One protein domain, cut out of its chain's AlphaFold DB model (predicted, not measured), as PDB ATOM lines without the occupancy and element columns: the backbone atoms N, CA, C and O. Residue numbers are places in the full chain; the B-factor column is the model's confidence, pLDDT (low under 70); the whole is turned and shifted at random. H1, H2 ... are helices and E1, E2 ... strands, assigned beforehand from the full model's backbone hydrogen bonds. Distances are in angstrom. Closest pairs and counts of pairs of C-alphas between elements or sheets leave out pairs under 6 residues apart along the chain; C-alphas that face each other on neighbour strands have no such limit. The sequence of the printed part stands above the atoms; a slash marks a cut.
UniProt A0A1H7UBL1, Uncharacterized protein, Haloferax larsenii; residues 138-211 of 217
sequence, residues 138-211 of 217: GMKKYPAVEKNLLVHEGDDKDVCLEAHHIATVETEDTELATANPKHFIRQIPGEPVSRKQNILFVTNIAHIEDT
ATOM      1  N   GLY A 138     129.057 138.047 125.303       91.19
ATOM      2  CA  GLY A 138     130.143 137.084 125.108       91.19
ATOM      3  C   GLY A 138     129.655 135.634 125.073       91.19
ATOM      4  O   GLY A 138     128.474 135.368 125.264       91.19
ATOM      5  N   MET A 139     130.569 134.700 124.790       93.88
ATOM      6  CA  MET A 139     130.275 133.266 124.714       93.88
ATOM      7  C   MET A 139     131.207 132.467 125.618       93.88
ATOM      8  O   MET A 139     132.431 132.526 125.471       93.88
ATOM      9  N   LYS A 140     130.636 131.672 126.528       94.62
ATOM     10  CA  LYS A 140     131.396 130.688 127.309       94.62
ATOM     11  C   LYS A 140     131.498 129.362 126.550       94.62
ATOM     12  O   LYS A 140     130.598 128.983 125.810       94.62
ATOM     13  N   LYS A 141     132.596 128.633 126.763       94.50
ATOM     14  CA  LYS A 141     132.754 127.256 126.275       94.50
ATOM     15  C   LYS A 141     132.113 126.257 127.233       94.50
ATOM     16  O   LYS A 141     132.291 126.367 128.448       94.50
ATOM     17  N   TYR A 142     131.483 125.228 126.673       96.50
ATOM     18  CA  TYR A 142     130.833 124.157 127.429       96.50
ATOM     19  C   TYR A 142     131.292 122.770 126.954       96.50
ATOM     20  O   TYR A 142     130.501 122.039 126.363       96.50
ATOM     21  N   PRO A 143     132.548 122.355 127.227       96.75
ATOM     22  CA  PRO A 143     133.090 121.098 126.698       96.75
ATOM     23  C   PRO A 143     132.298 119.853 127.122       96.75
ATOM     24  O   PRO A 143     132.219 118.881 126.379       96.75
ATOM     25  N   ALA A 144     131.706 119.876 128.322       96.81
ATOM     26  CA  ALA A 144     130.877 118.777 128.813       96.81
ATOM     27  C   ALA A 144     129.553 118.658 128.043       96.81
ATOM     28  O   ALA A 144     129.130 117.548 127.741       96.81
ATOM     29  N   VAL A 145     128.923 119.783 127.696       97.06
ATOM     30  CA  VAL A 145     127.711 119.796 126.864       97.06
ATOM     31  C   VAL A 145     128.074 119.391 125.441       97.06
ATOM     32  O   VAL A 145     127.482 118.469 124.893       97.06
ATOM     33  N   GLU A 146     129.125 119.996 124.885       96.19
ATOM     34  CA  GLU A 146     129.620 119.724 123.534       96.19
ATOM     35  C   GLU A 146     129.921 118.240 123.305       96.19
ATOM     36  O   GLU A 146     129.520 117.682 122.289       96.19
ATOM     37  N   LYS A 147     130.588 117.582 124.260       96.56
ATOM     38  CA  LYS A 147     130.927 116.156 124.166       96.56
ATOM     39  C   LYS A 147     129.695 115.241 124.139       96.56
ATOM     40  O   LYS A 147     129.785 114.139 123.605       96.56
ATOM     41  N   ASN A 148     128.591 115.659 124.754       96.75
ATOM     42  CA  ASN A 148     127.390 114.837 124.925       96.75
ATOM     43  C   ASN A 148     126.252 115.208 123.959       96.75
ATOM     44  O   ASN A 148     125.250 114.489 123.902       96.75
ATOM     45  N   LEU A 149     126.391 116.308 123.214       96.50
ATOM     46  CA  LEU A 149     125.493 116.653 122.119       96.50
ATOM     47  C   LEU A 149     125.672 115.655 120.983       96.50
ATOM     48  O   LEU A 149     126.790 115.396 120.543       96.50
ATOM     49  N   LEU A 150     124.561 115.133 120.478       95.75
ATOM     50  CA  LEU A 150     124.582 114.271 119.306       95.75
ATOM     51  C   LEU A 150     124.641 115.108 118.004       95.75
ATOM     52  O   LEU A 150     125.115 114.615 116.989       95.75
ATOM     53  N   VAL A 151     124.228 116.385 118.012       92.62
ATOM     54  CA  VAL A 151     124.271 117.277 116.829       92.62
ATOM     55  C   VAL A 151     125.714 117.513 116.364       92.62
ATOM     56  O   VAL A 151     126.569 117.941 117.146       92.62
ATOM     57  N   HIS A 152     125.995 117.248 115.085       88.19
ATOM     58  CA  HIS A 152     127.356 117.283 114.519       88.19
ATOM     59  C   HIS A 152     127.442 117.988 113.155       88.19
ATOM     60  O   HIS A 152     128.530 118.143 112.600       88.19
ATOM     61  N   GLU A 153     126.308 118.378 112.585       88.69
ATOM     62  CA  GLU A 153     126.194 118.869 111.223       88.69
ATOM     63  C   GLU A 153     126.583 120.347 111.120       88.69
ATOM     64  O   GLU A 153     125.853 121.229 111.562       88.69
ATOM     65  N   GLY A 154     127.726 120.628 110.485       85.31
ATOM     66  CA  GLY A 154     128.175 122.003 110.250       85.31
ATOM     67  C   GLY A 154     128.229 122.815 111.544       85.31
ATOM     68  O   GLY A 154     128.805 122.364 112.535       85.31
ATOM     69  N   ASP A 155     127.594 123.985 111.526       89.44
ATOM     70  CA  ASP A 155     127.577 124.906 112.660       89.44
ATOM     71  C   ASP A 155     126.384 124.666 113.619       89.44
ATOM     72  O   ASP A 155     126.246 125.357 114.627       89.44
ATOM     73  N   ASP A 156     125.529 123.660 113.369       90.75
ATOM     74  CA  ASP A 156     124.315 123.406 114.170       90.75
ATOM     75  C   ASP A 156     124.639 123.067 115.634       90.75
ATOM     76  O   ASP A 156     123.897 123.412 116.558       90.75
ATOM     77  N   LYS A 157     125.793 122.433 115.868       93.69
ATOM     78  CA  LYS A 157     126.308 122.179 117.218       93.69
ATOM     79  C   LYS A 157     126.612 123.486 117.955       93.69
ATOM     80  O   LYS A 157     126.290 123.602 119.138       93.69
ATOM     81  N   ASP A 158     127.210 124.459 117.269       94.62
ATOM     82  CA  ASP A 158     127.532 125.759 117.858       94.62
ATOM     83  C   ASP A 158     126.250 126.528 118.193       94.62
ATOM     84  O   ASP A 158     126.165 127.104 119.272       94.62
ATOM     85  N   VAL A 159     125.208 126.428 117.357       93.69
ATOM     86  CA  VAL A 159     123.875 126.983 117.656       93.69
ATOM     87  C   VAL A 159     123.301 126.401 118.956       93.69
ATOM     88  O   VAL A 159     122.819 127.152 119.805       93.69
ATOM     89  N   CYS A 160     123.393 125.083 119.173       95.31
ATOM     90  CA  CYS A 160     122.954 124.463 120.432       95.31
ATOM     91  C   CYS A 160     123.760 124.949 121.647       95.31
ATOM     92  O   CYS A 160     123.188 125.192 122.712       95.31
ATOM     93  N   LEU A 161     125.081 125.083 121.509       96.38
ATOM     94  CA  LEU A 161     125.946 125.577 122.585       96.38
ATOM     95  C   LEU A 161     125.675 127.050 122.900       96.38
ATOM     96  O   LEU A 161     125.699 127.444 124.067       96.38
ATOM     97  N   GLU A 162     125.391 127.852 121.876       95.44
ATOM     98  CA  GLU A 162     125.033 129.253 122.031       95.44
ATOM     99  C   GLU A 162     123.678 129.415 122.727       95.44
ATOM    100  O   GLU A 162     123.582 130.154 123.706       95.44
ATOM    101  N   ALA A 163     122.666 128.646 122.320       94.88
ATOM    102  CA  ALA A 163     121.367 128.619 122.992       94.88
ATOM    103  C   ALA A 163     121.476 128.134 124.452       94.88
ATOM    104  O   ALA A 163     120.879 128.727 125.349       94.88
ATOM    105  N   HIS A 164     122.303 127.118 124.731       96.25
ATOM    106  CA  HIS A 164     122.604 126.695 126.105       96.25
ATOM    107  C   HIS A 164     123.256 127.812 126.934       96.25
ATOM    108  O   HIS A 164     122.944 127.971 128.119       96.25
ATOM    109  N   HIS A 165     124.174 128.580 126.337       96.75
ATOM    110  CA  HIS A 165     124.814 129.700 127.017       96.75
ATOM    111  C   HIS A 165     123.798 130.771 127.402       96.75
ATOM    112  O   HIS A 165     123.786 131.184 128.560       96.75
ATOM    113  N   ILE A 166     122.934 131.164 126.463       94.75
ATOM    114  CA  ILE A 166     121.865 132.141 126.698       94.75
ATOM    115  C   ILE A 166     120.970 131.663 127.837       94.75
ATOM    116  O   ILE A 166     120.815 132.381 128.820       94.75
ATOM    117  N   ALA A 167     120.506 130.413 127.782       94.56
ATOM    118  CA  ALA A 167     119.682 129.829 128.837       94.56
ATOM    119  C   ALA A 167     120.358 129.840 130.216       94.56
ATOM    120  O   ALA A 167     119.723 130.030 131.249       94.56
ATOM    121  N   THR A 168     121.681 129.674 130.243       94.69
ATOM    122  CA  THR A 168     122.461 129.739 131.485       94.69
ATOM    123  C   THR A 168     122.611 131.167 132.015       94.69
ATOM    124  O   THR A 168     122.743 131.350 133.222       94.69
ATOM    125  N   VAL A 169     122.653 132.167 131.131       94.06
ATOM    126  CA  VAL A 169     122.898 133.573 131.483       94.06
ATOM    127  C   VAL A 169     121.606 134.308 131.820       94.06
ATOM    128  O   VAL A 169     121.583 135.024 132.817       94.06
ATOM    129  N   GLU A 170     120.551 134.142 131.021       90.69
ATOM    130  CA  GLU A 170     119.260 134.799 131.261       90.69
ATOM    131  C   GLU A 170     118.503 134.159 132.426       90.69
ATOM    132  O   GLU A 170     117.689 134.816 133.060       90.69
ATOM    133  N   THR A 171     118.798 132.897 132.768       80.12
ATOM    134  CA  THR A 171     118.135 132.138 133.849       80.12
ATOM    135  C   THR A 171     116.615 131.978 133.688       80.12
ATOM    136  O   THR A 171     115.945 131.515 134.609       80.12
ATOM    137  N   GLU A 172     116.089 132.311 132.508       80.12
ATOM    138  CA  GLU A 172     114.697 132.141 132.091       80.12
ATOM    139  C   GLU A 172     114.549 130.966 131.112       80.12
ATOM    140  O   GLU A 172     115.522 130.509 130.495       80.12
ATOM    141  N   ASP A 173     113.309 130.493 130.950       89.44
ATOM    142  CA  ASP A 173     112.962 129.432 130.005       89.44
ATOM    143  C   ASP A 173     113.329 129.854 128.577       89.44
ATOM    144  O   ASP A 173     112.688 130.699 127.956       89.44
ATOM    145  N   THR A 174     114.392 129.248 128.052       91.62
ATOM    146  CA  THR A 174     114.907 129.543 126.713       91.62
ATOM    147  C   THR A 174     114.416 128.507 125.714       91.62
ATOM    148  O   THR A 174     114.554 127.299 125.930       91.62
ATOM    149  N   GLU A 175     113.893 128.985 124.588       93.88
ATOM    150  CA  GLU A 175     113.430 128.161 123.476       93.88
ATOM    151  C   GLU A 175     114.396 128.224 122.285       93.88
ATOM    152  O   GLU A 175     114.883 129.291 121.913       93.88
ATOM    153  N   LEU A 176     114.647 127.071 121.657       92.94
ATOM    154  CA  LEU A 176     115.337 126.968 120.372       92.94
ATOM    155  C   LEU A 176     114.329 126.604 119.274       92.94
ATOM    156  O   LEU A 176     113.938 125.444 119.138       92.94
ATOM    157  N   ALA A 177     113.933 127.575 118.456       89.88
ATOM    158  CA  ALA A 177     113.094 127.321 117.287       89.88
ATOM    159  C   ALA A 177     113.931 126.931 116.062       89.88
ATOM    160  O   ALA A 177     114.951 127.554 115.766       89.88
ATOM    161  N   THR A 178     113.487 125.916 115.317       86.94
ATOM    162  CA  THR A 178     114.189 125.443 114.121       86.94
ATOM    163  C   THR A 178     113.264 125.180 112.939       86.94
ATOM    164  O   THR A 178     112.212 124.554 113.038       86.94
ATOM    165  N   ALA A 179     113.727 125.609 111.770       81.25
ATOM    166  CA  ALA A 179     113.162 125.270 110.472       81.25
ATOM    167  C   ALA A 179     113.718 123.943 109.907       81.25
ATOM    168  O   ALA A 179     113.274 123.490 108.846       81.25
ATOM    169  N   ASN A 180     114.698 123.337 110.590       83.81
ATOM    170  CA  ASN A 180     115.416 122.134 110.182       83.81
ATOM    171  C   ASN A 180     115.200 120.996 111.199       83.81
ATOM    172  O   ASN A 180     116.094 120.658 111.983       83.81
ATOM    173  N   PRO A 181     114.028 120.336 111.182       85.69
ATOM    174  CA  PRO A 181     113.720 119.279 112.136       85.69
ATOM    175  C   PRO A 181     114.644 118.069 111.988       85.69
ATOM    176  O   PRO A 181     114.793 117.300 112.931       85.69
ATOM    177  N   LYS A 182     115.288 117.872 110.830       86.81
ATOM    178  CA  LYS A 182     116.193 116.739 110.613       86.81
ATOM    179  C   LYS A 182     117.400 116.783 111.553       86.81
ATOM    180  O   LYS A 182     117.756 115.742 112.086       86.81
ATOM    181  N   HIS A 183     118.009 117.954 111.738       87.31
ATOM    182  CA  HIS A 183     119.245 118.072 112.521       87.31
ATOM    183  C   HIS A 183     118.971 118.280 114.016       87.31
ATOM    184  O   HIS A 183     119.731 117.796 114.848       87.31
ATOM    185  N   PHE A 184     117.854 118.929 114.367       89.88
ATOM    186  CA  PHE A 184     117.568 119.316 115.755       89.88
ATOM    187  C   PHE A 184     116.473 118.492 116.440       89.88
ATOM    188  O   PHE A 184     116.413 118.467 117.665       89.88
ATOM    189  N   ILE A 185     115.594 117.817 115.688       91.81
ATOM    190  CA  ILE A 185     114.394 117.185 116.261       91.81
ATOM    191  C   ILE A 185     114.364 115.677 116.048       91.81
ATOM    192  O   ILE A 185     114.198 114.919 117.004       91.81
ATOM    193  N   ARG A 186     114.499 115.235 114.797       90.69
ATOM    194  CA  ARG A 186     114.332 113.837 114.393       90.69
ATOM    195  C   ARG A 186     115.450 112.964 114.965       90.69
ATOM    196  O   ARG A 186     116.545 113.431 115.251       90.69
ATOM    197  N   GLN A 187     115.162 111.680 115.138       93.38
ATOM    198  CA  GLN A 187     116.187 110.686 115.446       93.38
ATOM    199  C   GLN A 187     116.897 110.273 114.158       93.38
ATOM    200  O   GLN A 187     116.235 109.965 113.163       93.38
ATOM    201  N   ILE A 188     118.228 110.249 114.180       91.38
ATOM    202  CA  ILE A 188     119.025 109.721 113.073       91.38
ATOM    203  C   ILE A 188     119.265 108.219 113.316       91.38
ATOM    204  O   ILE A 188     119.513 107.818 114.457       91.38
ATOM    205  N   PRO A 189     119.172 107.356 112.284       92.56
ATOM    206  CA  PRO A 189     119.443 105.930 112.437       92.56
ATOM    207  C   PRO A 189     120.803 105.661 113.091       92.56
ATOM    208  O   PRO A 189     121.826 106.163 112.634       92.56
ATOM    209  N   GLY A 190     120.803 104.841 114.144       91.56
ATOM    210  CA  GLY A 190     122.000 104.511 114.926       91.56
ATOM    211  C   GLY A 190     122.180 105.345 116.196       91.56
ATOM    212  O   GLY A 190     123.020 104.998 117.023       91.56
ATOM    213  N   GLU A 191     121.378 106.392 116.400       94.69
ATOM    214  CA  GLU A 191     121.434 107.202 117.618       94.69
ATOM    215  C   GLU A 191     120.532 106.659 118.725       94.69
ATOM    216  O   GLU A 191     119.442 106.152 118.444       94.69
ATOM    217  N   PRO A 192     120.949 106.781 119.999       95.62
ATOM    218  CA  PRO A 192     120.233 106.177 121.120       95.62
ATOM    219  C   PRO A 192     118.892 106.855 121.432       95.62
ATOM    220  O   PRO A 192     118.010 106.224 122.008       95.62
ATOM    221  N   VAL A 193     118.736 108.131 121.074       96.88
ATOM    222  CA  VAL A 193     117.542 108.953 121.327       96.88
ATOM    223  C   VAL A 193     117.351 109.948 120.186       96.88
ATOM    224  O   VAL A 193     118.241 110.120 119.353       96.88
ATOM    225  N   SER A 194     116.206 110.631 120.146       96.69
ATOM    226  CA  SER A 194     116.028 111.729 119.195       96.69
ATOM    227  C   SER A 194     116.942 112.913 119.520       96.69
ATOM    228  O   SER A 194     117.296 113.150 120.679       96.69
ATOM    229  N   ARG A 195     117.284 113.705 118.496       95.62
ATOM    230  CA  ARG A 195     118.047 114.950 118.664       95.62
ATOM    231  C   ARG A 195     117.371 115.895 119.658       95.62
ATOM    232  O   ARG A 195     118.043 116.389 120.559       95.62
ATOM    233  N   LYS A 196     116.038 116.041 119.582       96.75
ATOM    234  CA  LYS A 196     115.258 116.858 120.533       96.75
ATOM    235  C   LYS A 196     115.475 116.396 121.973       96.75
ATOM    236  O   LYS A 196     115.762 117.212 122.840       96.75
ATOM    237  N   GLN A 197     115.355 115.090 122.223       97.19
ATOM    238  CA  GLN A 197     115.536 114.524 123.561       97.19
ATOM    239  C   GLN A 197     116.958 114.727 124.078       97.19
ATOM    240  O   GLN A 197     117.132 115.119 125.226       97.19
ATOM    241  N   ASN A 198     117.971 114.486 123.241       97.88
ATOM    242  CA  ASN A 198     119.358 114.688 123.643       97.88
ATOM    243  C   ASN A 198     119.650 116.155 123.976       97.88
ATOM    244  O   ASN A 198     120.194 116.409 125.044       97.88
ATOM    245  N   ILE A 199     119.249 117.103 123.122       97.38
ATOM    246  CA  ILE A 199     119.485 118.535 123.355       97.38
ATOM    247  C   ILE A 199     118.829 118.977 124.668       97.38
ATOM    248  O   ILE A 199     119.508 119.562 125.507       97.38
ATOM    249  N   LEU A 200     117.551 118.654 124.887       97.38
ATOM    250  CA  LEU A 200     116.845 119.013 126.126       97.38
ATOM    251  C   LEU A 200     117.462 118.358 127.373       97.38
ATOM    252  O   LEU A 200     117.375 118.907 128.464       97.38
ATOM    253  N   PHE A 201     118.092 117.190 127.225       97.44
ATOM    254  CA  PHE A 201     118.739 116.492 128.333       97.44
ATOM    255  C   PHE A 201     120.119 117.063 128.691       97.44
ATOM    256  O   PHE A 201     120.481 117.093 129.865       97.44
ATOM    257  N   VAL A 202     120.917 117.477 127.699       97.38
ATOM    258  CA  VAL A 202     122.320 117.889 127.919       97.38
ATOM    259  C   VAL A 202     122.519 119.401 127.984       97.38
ATOM    260  O   VAL A 202     123.608 119.851 128.338       97.38
ATOM    261  N   THR A 203     121.506 120.185 127.620       97.12
ATOM    262  CA  THR A 203     121.547 121.651 127.633       97.12
ATOM    263  C   THR A 203     120.606 122.224 128.697       97.12
ATOM    264  O   THR A 203     119.926 121.492 129.402       97.12
ATOM    265  N   ASN A 204     120.565 123.555 128.791       96.56
ATOM    266  CA  ASN A 204     119.641 124.287 129.664       96.56
ATOM    267  C   ASN A 204     118.454 124.833 128.853       96.56
ATOM    268  O   ASN A 204     117.723 125.694 129.324       96.56
ATOM    269  N   ILE A 205     118.297 124.381 127.605       96.19
ATOM    270  CA  ILE A 205     117.205 124.792 126.727       96.19
ATOM    271  C   ILE A 205     115.928 124.127 127.244       96.19
ATOM    272  O   ILE A 205     115.889 122.907 127.406       96.19
ATOM    273  N   ALA A 206     114.893 124.924 127.491       95.69
ATOM    274  CA  ALA A 206     113.627 124.449 128.040       95.69
ATOM    275  C   ALA A 206     112.738 123.824 126.956       95.69
ATOM    276  O   ALA A 206     112.063 122.820 127.195       95.69
ATOM    277  N   HIS A 207     112.753 124.396 125.748       94.69
ATOM    278  CA  HIS A 207     111.892 123.956 124.657       94.69
ATOM    279  C   HIS A 207     112.576 124.006 123.281       94.69
ATOM    280  O   HIS A 207     113.488 124.795 123.045       94.69
ATOM    281  N   ILE A 208     112.131 123.136 122.365       93.94
ATOM    282  CA  ILE A 208     112.555 123.126 120.957       93.94
ATOM    283  C   ILE A 208     111.311 123.105 120.076       93.94
ATOM    284  O   ILE A 208     110.576 122.105 120.084       93.94
ATOM    285  N   GLU A 209     111.121 124.172 119.305       91.62
ATOM    286  CA  GLU A 209     109.958 124.382 118.439       91.62
ATOM    287  C   GLU A 209     110.268 124.039 116.975       91.62
ATOM    288  O   GLU A 209     111.316 124.407 116.437       91.62
ATOM    289  N   ASP A 210     109.346 123.325 116.322       88.75
ATOM    290  CA  ASP A 210     109.433 122.989 114.897       88.75
ATOM    291  C   ASP A 210     108.658 124.012 114.061       88.75
ATOM    292  O   ASP A 210     107.433 123.956 113.947       88.75
ATOM    293  N   THR A 211     109.376 124.924 113.413       83.25
ATOM    294  CA  THR A 211     108.775 125.922 112.518       83.25
ATOM    295  C   THR A 211     108.738 125.461 111.060       83.25
ATOM    296  O   THR A 211     108.371 126.226 110.159       83.25
TER     297      THR A 211
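AT A GLANCE: This is residues 138 to 211 of the 217 residues of an uncharacterized protein of Haloferax larsenii (UniProt A0A1H7UBL1). Two helices, H2 and H4, make the middle of a small body, with a tiny two-stranded sheet, E1 and E2, along one side and the short helix H1 across the other. H3, a single short turn, sits near one end of the sheet and of H4, and the loop round Pro 189 reaches out at one end of the long axis. The printed part has 74 residues, with four named helices and two named strands that follow along the chain as H1, H2, E1, H3, H4, E2; the sheet, of order E1, E2, is parallel, and the class is mostly helix. It is compact, with a radius of gyration of the C-alphas of 11.4 A and spans of 34 by 26 by 20 A.

IN THESE COORDINATES: H1 holds residues 143 to 148, from C-alpha 143 at (133.090, 121.098, 126.698). H2, residues 156 to 170, is 21.2 A long. E1 is residues 175 to 178, 9.8 A, and H3 residues 181 to 184. H4, residues 195 to 202, is 10.6 A long. E2, residues 207 to 210, ends with C-alpha 210 at (109.433, 122.989, 114.897).

HOW THE PARTS SIT: H1 and H2 only just touch, with 3 pairs of C-alphas within 8 A, the closest Glu 146 and Leu 161 at 7.0 A. H2 and H4 are close but not clearly touching, at a steep tilt of 42 degrees, the same way. E1 and E2 are parallel at 21 degrees, with N 176 and O 207 2.9 A apart, within hydrogen-bond range. E1, H3, H4 and E2 form a strand-helix-strand unit, two parallel neighbour strands with helices between, its crossover right-handed. H3 touches H4, the closest C-alphas being Phe 184 and Arg 195 at 5.3 A. In H2 and H4 every O i to N i+4 pair is within hydrogen-bond range, in H1 1 of 2; H3 is too short for one.

THE WHOLE: The C-alphas farthest apart, Gly 138 and Pro 189, are 35.3 A apart. The printed part has no cut and no long link. Mean pLDDT of the printed part is 92.9, and no printed residue is under 70.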